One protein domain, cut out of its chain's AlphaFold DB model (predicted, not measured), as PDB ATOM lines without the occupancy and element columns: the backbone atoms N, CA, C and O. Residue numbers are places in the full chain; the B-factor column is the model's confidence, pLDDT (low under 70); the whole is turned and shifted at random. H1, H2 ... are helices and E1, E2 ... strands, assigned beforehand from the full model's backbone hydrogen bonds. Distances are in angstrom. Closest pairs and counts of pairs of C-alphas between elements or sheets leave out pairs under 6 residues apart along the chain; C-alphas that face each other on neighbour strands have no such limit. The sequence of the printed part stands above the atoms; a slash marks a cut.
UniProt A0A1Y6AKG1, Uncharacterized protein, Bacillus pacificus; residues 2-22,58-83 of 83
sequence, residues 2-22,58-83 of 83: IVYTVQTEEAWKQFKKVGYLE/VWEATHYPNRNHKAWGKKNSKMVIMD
ATOM      1  N   ILE A   2     146.983 139.858  69.892       62.50
ATOM      2  CA  ILE A   2     148.376 139.766  70.354       62.50
ATOM      3  C   ILE A   2     149.129 138.937  69.317       62.50
ATOM      4  O   ILE A   2     148.652 137.869  68.923       62.50
ATOM      5  N   VAL A   3     150.260 139.443  68.844       68.38
ATOM      6  CA  VAL A   3     151.093 138.791  67.833       68.38
ATOM      7  C   VAL A   3     152.526 138.765  68.319       68.38
ATOM      8  O   VAL A   3     152.927 139.636  69.076       68.38
ATOM      9  N   TYR A   4     153.293 137.771  67.888       70.38
ATOM     10  CA  TYR A   4     154.662 137.591  68.341       70.38
ATOM     11  C   TYR A   4     155.636 137.573  67.174       70.38
ATOM     12  O   TYR A   4     155.349 137.051  66.101       70.38
ATOM     13  N   THR A   5     156.843 138.073  67.401       71.00
ATOM     14  CA  THR A   5     157.981 137.840  66.510       71.00
ATOM     15  C   THR A   5     159.104 137.180  67.295       71.00
ATOM     16  O   THR A   5     159.274 137.447  68.482       71.00
ATOM     17  N   VAL A   6     159.838 136.275  66.649       72.50
ATOM     18  CA  VAL A   6     160.988 135.596  67.255       72.50
ATOM     19  C   VAL A   6     162.237 136.247  66.690       72.50
ATOM     20  O   VAL A   6     162.597 135.997  65.544       72.50
ATOM     21  N   GLN A   7     162.869 137.111  67.481       74.25
ATOM     22  CA  GLN A   7     164.055 137.871  67.082       74.25
ATOM     23  C   GLN A   7     165.087 137.880  68.211       74.25
ATOM     24  O   GLN A   7     164.745 137.682  69.382       74.25
ATOM     25  N   THR A   8     166.356 138.122  67.878       81.00
ATOM     26  CA  THR A   8     167.330 138.510  68.907       81.00
ATOM     27  C   THR A   8     166.978 139.901  69.441       81.00
ATOM     28  O   THR A   8     166.328 140.701  68.760       81.00
ATOM     29  N   GLU A   9     167.405 140.213  70.664       80.12
ATOM     30  CA  GLU A   9     167.152 141.527  71.268       80.12
ATOM     31  C   GLU A   9     167.776 142.662  70.437       80.12
ATOM     32  O   GLU A   9     167.186 143.734  70.279       80.12
ATOM     33  N   GLU A  10     168.954 142.420  69.863       82.25
ATOM     34  CA  GLU A  10     169.657 143.370  69.006       82.25
ATOM     35  C   GLU A  10     168.885 143.637  67.710       82.25
ATOM     36  O   GLU A  10     168.687 144.799  67.345       82.25
ATOM     37  N   ALA A  11     168.404 142.579  67.043       82.62
ATOM     38  CA  ALA A  11     167.620 142.702  65.816       82.62
ATOM     39  C   ALA A  11     166.320 143.464  66.076       82.62
ATOM     40  O   ALA A  11     165.962 144.366  65.323       82.62
ATOM     41  N   TRP A  12     165.657 143.183  67.197       81.88
ATOM     42  CA  TRP A  12     164.466 143.915  67.603       81.88
ATOM     43  C   TRP A  12     164.704 145.413  67.797       81.88
ATOM     44  O   TRP A  12     163.970 146.237  67.247       81.88
ATOM     45  N   LYS A  13     165.724 145.778  68.584       85.12
ATOM     46  CA  LYS A  13     166.065 147.188  68.826       85.12
ATOM     47  C   LYS A  13     166.354 147.904  67.513       85.12
ATOM     48  O   LYS A  13     165.920 149.041  67.329       85.12
ATOM     49  N   GLN A  14     167.032 147.224  66.592       87.50
ATOM     50  CA  GLN A  14     167.280 147.750  65.260       87.50
ATOM     51  C   GLN A  14     165.982 147.917  64.462       87.50
ATOM     52  O   GLN A  14     165.756 148.996  63.926       87.50
ATOM     53  N   PHE A  15     165.100 146.915  64.430       85.62
ATOM     54  CA  PHE A  15     163.819 146.978  63.714       85.62
ATOM     55  C   PHE A  15     162.910 148.097  64.213       85.62
ATOM     56  O   PHE A  15     162.333 148.805  63.390       85.62
ATOM     57  N   LYS A  16     162.842 148.321  65.533       84.06
ATOM     58  CA  LYS A  16     162.162 149.499  66.091       84.06
ATOM     59  C   LYS A  16     162.795 150.800  65.617       84.06
ATOM     60  O   LYS A  16     162.083 151.721  65.247       84.06
ATOM     61  N   LYS A  17     164.127 150.886  65.631       87.50
ATOM     62  CA  LYS A  17     164.849 152.096  65.224       87.50
ATOM     63  C   LYS A  17     164.624 152.442  63.749       87.50
ATOM     64  O   LYS A  17     164.590 153.622  63.418       87.50
ATOM     65  N   VAL A  18     164.505 151.440  62.879       86.62
ATOM     66  CA  VAL A  18     164.342 151.638  61.428       86.62
ATOM     67  C   VAL A  18     162.890 151.566  60.946       86.62
ATOM     68  O   VAL A  18     162.670 151.645  59.747       86.62
ATOM     69  N   GLY A  19     161.908 151.405  61.840       83.56
ATOM     70  CA  GLY A  19     160.480 151.420  61.492       83.56
ATOM     71  C   GLY A  19     159.960 150.162  60.779       83.56
ATOM     72  O   GLY A  19     158.837 150.151  60.278       83.56
ATOM     73  N   TYR A  20     160.729 149.068  60.754       83.31
ATOM     74  CA  TYR A  20     160.402 147.848  59.990       83.31
ATOM     75  C   TYR A  20     159.067 147.190  60.401       83.31
ATOM     76  O   TYR A  20     158.481 146.408  59.658       83.31
ATOM     77  N   LEU A  21     158.567 147.515  61.594       82.38
ATOM     78  CA  LEU A  21     157.360 146.935  62.188       82.38
ATOM     79  C   LEU A  21     156.143 147.863  62.113       82.38
ATOM     80  O   LEU A  21     155.111 147.567  62.705       82.38
ATOM     81  N   GLU A  22     156.250 148.981  61.398       85.38
ATOM     82  CA  GLU A  22     155.188 149.990  61.315       85.38
ATOM     83  C   GLU A  22     154.219 149.759  60.144       85.38
ATOM     84  O   GLU A  22     153.233 150.479  60.010       85.38
ATOM     85  N   VAL A  58     154.447 138.450  61.272       77.94
ATOM     86  CA  VAL A  58     154.256 138.108  62.680       77.94
ATOM     87  C   VAL A  58     153.656 136.714  62.808       77.94
ATOM     88  O   VAL A  58     152.997 136.216  61.895       77.94
ATOM     89  N   TRP A  59     153.878 136.087  63.955       75.00
ATOM     90  CA  TRP A  59     153.240 134.841  64.348       75.00
ATOM     91  C   TRP A  59     151.988 135.130  65.167       75.00
ATOM     92  O   TRP A  59     151.973 136.021  66.020       75.00
ATOM     93  N   GLU A  60     150.944 134.340  64.946       70.69
ATOM     94  CA  GLU A  60     149.753 134.373  65.789       70.69
ATOM     95  C   GLU A  60     150.072 133.822  67.189       70.69
ATOM     96  O   GLU A  60     150.837 132.865  67.338       70.69
ATOM     97  N   ALA A  61     149.449 134.388  68.227       66.44
ATOM     98  CA  ALA A  61     149.643 133.966  69.614       66.44
ATOM     99  C   ALA A  61     149.330 132.489  69.899       66.44
ATOM    100  O   ALA A  61     149.869 131.917  70.846       66.44
ATOM    101  N   THR A  62     148.480 131.871  69.088       68.44
ATOM    102  CA  THR A  62     148.036 130.475  69.212       68.44
ATOM    103  C   THR A  62     148.845 129.512  68.339       68.44
ATOM    104  O   THR A  62     148.866 128.318  68.623       68.44
ATOM    105  N   HIS A  63     149.568 130.022  67.333       68.81
ATOM    106  CA  HIS A  63     150.313 129.237  66.338       68.81
ATOM    107  C   HIS A  63     151.765 129.719  66.179       68.81
ATOM    108  O   HIS A  63     152.318 129.733  65.077       68.81
ATOM    109  N   TYR A  64     152.404 130.129  67.278       68.75
ATOM    110  CA  TYR A  64     153.816 130.503  67.253       68.75
ATOM    111  C   TYR A  64     154.718 129.255  67.216       68.75
ATOM    112  O   TYR A  64     154.377 128.205  67.770       68.75
ATOM    113  N   PRO A  65     155.888 129.338  66.566       66.31
ATOM    114  CA  PRO A  65     156.749 128.186  66.361       66.31
ATOM    115  C   PRO A  65     157.305 127.606  67.666       66.31
ATOM    116  O   PRO A  65     157.567 128.320  68.638       66.31
ATOM    117  N   ASN A  66     157.557 126.291  67.664       69.62
ATOM    118  CA  ASN A  66     158.208 125.611  68.782       69.62
ATOM    119  C   ASN A  66     159.586 126.242  69.053       69.62
ATOM    120  O   ASN A  66     160.510 126.149  68.242       69.62
ATOM    121  N   ARG A  67     159.703 126.846  70.236       62.91
ATOM    122  CA  ARG A  67     160.834 127.658  70.709       62.91
ATOM    123  C   ARG A  67     162.153 126.886  70.791       62.91
ATOM    124  O   ARG A  67     163.214 127.484  70.679       62.91
ATOM    125  N   ASN A  68     162.084 125.565  70.954       61.03
ATOM    126  CA  ASN A  68     163.252 124.685  71.051       61.03
ATOM    127  C   ASN A  68     163.660 124.082  69.698       61.03
ATOM    128  O   ASN A  68     164.574 123.257  69.634       61.03
ATOM    129  N   HIS A  69     162.973 124.445  68.612       65.06
ATOM    130  CA  HIS A  69     163.301 123.932  67.291       65.06
ATOM    131  C   HIS A  69     164.630 124.521  66.789       65.06
ATOM    132  O   HIS A  69     164.941 125.686  67.031       65.06
ATOM    133  N   LYS A  70     165.418 123.715  66.064       55.53
ATOM    134  CA  LYS A  70     166.838 123.965  65.730       55.53
ATOM    135  C   LYS A  70     167.133 125.173  64.809       55.53
ATOM    136  O   LYS A  70     168.255 125.286  64.336       55.53
ATOM    137  N   ALA A  71     166.179 126.065  64.547       64.00
ATOM    138  CA  ALA A  71     166.300 127.096  63.508       64.00
ATOM    139  C   ALA A  71     166.166 128.554  63.992       64.00
ATOM    140  O   ALA A  71     166.384 129.459  63.197       64.00
ATOM    141  N   TRP A  72     165.823 128.806  65.260       62.78
ATOM    142  CA  TRP A  72     165.497 130.170  65.714       62.78
ATOM    143  C   TRP A  72     166.694 130.967  66.229       62.78
ATOM    144  O   TRP A  72     166.722 132.185  66.115       62.78
ATOM    145  N   GLY A  73     167.691 130.290  66.789       61.41
ATOM    146  CA  GLY A  73     168.858 130.925  67.384       61.41
ATOM    147  C   GLY A  73     169.982 129.922  67.597       61.41
ATOM    148  O   GLY A  73     169.791 128.707  67.497       61.41
ATOM    149  N   LYS A  74     171.184 130.427  67.880       64.69
ATOM    150  CA  LYS A  74     172.323 129.574  68.231       64.69
ATOM    151  C   LYS A  74     172.144 129.052  69.659       64.69
ATOM    152  O   LYS A  74     171.489 129.669  70.494       64.69
ATOM    153  N   LYS A  75     172.762 127.912  69.975       62.88
ATOM    154  CA  LYS A  75     172.795 127.408  71.357       62.88
ATOM    155  C   LYS A  75     173.328 128.521  72.281       62.88
ATOM    156  O   LYS A  75     174.383 129.079  71.994       62.88
ATOM    157  N   ASN A  76     172.594 128.829  73.354       64.31
ATOM    158  CA  ASN A  76     172.853 129.907  74.326       64.31
ATOM    159  C   ASN A  76     172.589 131.360  73.861       64.31
ATOM    160  O   ASN A  76     172.982 132.285  74.569       64.31
ATOM    161  N   SER A  77     171.912 131.605  72.732       64.06
ATOM    162  CA  SER A  77     171.456 132.963  72.385       64.06
ATOM    163  C   SER A  77     170.152 133.327  73.100       64.06
ATOM    164  O   SER A  77     169.215 132.526  73.117       64.06
ATOM    165  N   LYS A  78     170.058 134.550  73.639       62.00
ATOM    166  CA  LYS A  78     168.798 135.098  74.158       62.00
ATOM    167  C   LYS A  78     167.908 135.527  72.989       62.00
ATOM    168  O   LYS A  78     168.295 136.376  72.193       62.00
ATOM    169  N   MET A  79     166.727 134.928  72.904       65.00
ATOM    170  CA  MET A  79     165.682 135.286  71.946       65.00
ATOM    171  C   MET A  79     164.549 135.976  72.700       65.00
ATOM    172  O   MET A  79     164.242 135.584  73.829       65.00
ATOM    173  N   VAL A  80     163.930 136.982  72.088       61.19
ATOM    174  CA  VAL A  80     162.854 137.767  72.700       61.19
ATOM    175  C   VAL A  80     161.546 137.501  71.957       61.19
ATOM    176  O   VAL A  80     161.526 137.433  70.729       61.19
ATOM    177  N   ILE A  81     160.466 137.332  72.724       57.84
ATOM    178  CA  ILE A  81     159.077 137.278  72.258       57.84
ATOM    179  C   ILE A  81     158.425 138.581  72.719       57.84
ATOM    180  O   ILE A  81     158.532 138.907  73.900       57.84
ATOM    181  N   MET A  82     157.797 139.323  71.808       58.06
ATOM    182  CA  MET A  82     157.153 140.608  72.122       58.06
ATOM    183  C   MET A  82     155.737 140.645  71.586       58.06
ATOM    184  O   MET A  82     155.518 140.190  70.465       58.06
ATOM    185  N   ASP A  83     154.851 141.152  72.435       53.41
ATOM    186  CA  ASP A  83     153.420 141.406  72.291       53.41
ATOM    187  C   ASP A  83     153.099 142.814  71.761       53.41
ATOM    188  O   ASP A  83     153.936 143.738  71.917       53.41
TER     189      ASP A  83
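What this domain is: This is residues 2 to 22 and 58 to 83 of the 83 residues of an uncharacterized protein of Bacillus pacificus (UniProt A0A1Y6AKG1). Two antiparallel strands, E1 and E2, lie side by side as a narrow ribbon; H1 leads away from the end of E1 on one side, and the long loop of residues 58 to 78 swings out on the other. The printed part has 47 residues, with E1, H1 and E2 in that order along the chain; the class is mixed, helices and strands, with under half of the residues in named elements. It is only just compact, close to loose, with a radius of gyration of the C-alphas of 11.2 A, and flat, spanning 28 by 25 by 13 A.

How they stand to each other: E1, residues 3 to 8, and E2, residues 79 to 82, are antiparallel neighbours at 154 degrees; N 80 and O 7 are within hydrogen-bond range at 2.9 A. Residues 3 to 4 of E1 also pair, antiparallel, with residues 59 to 60. A tight link joins E1 to H1, residues 9 to 18, and the two are near each other. The closest C-alphas of H1 and E2, those of Glu 9 and Val 80, are 5.9 A apart. In H1 every O i to N i+4 pair is within hydrogen-bond range.

Where its parts are: E1 begins at C-alpha 3 (151.093, 138.791, 67.833) and is 16.3 A long. H1 is 14.4 A long. E2, 10.1 A long, ends at C-alpha 82 (157.153, 140.608, 72.122).

The domain as a whole: The C-alphas farthest apart, those of Glu 22 and Lys 75, are 30.3 A apart. Residues 23 to 57 are not printed; C-alphas 22 and 58 are 12.0 A apart across this cut, which lies in the link from H1 to E2. The model's pLDDT is under 70 at residues 2 to 3 and 61 to 83.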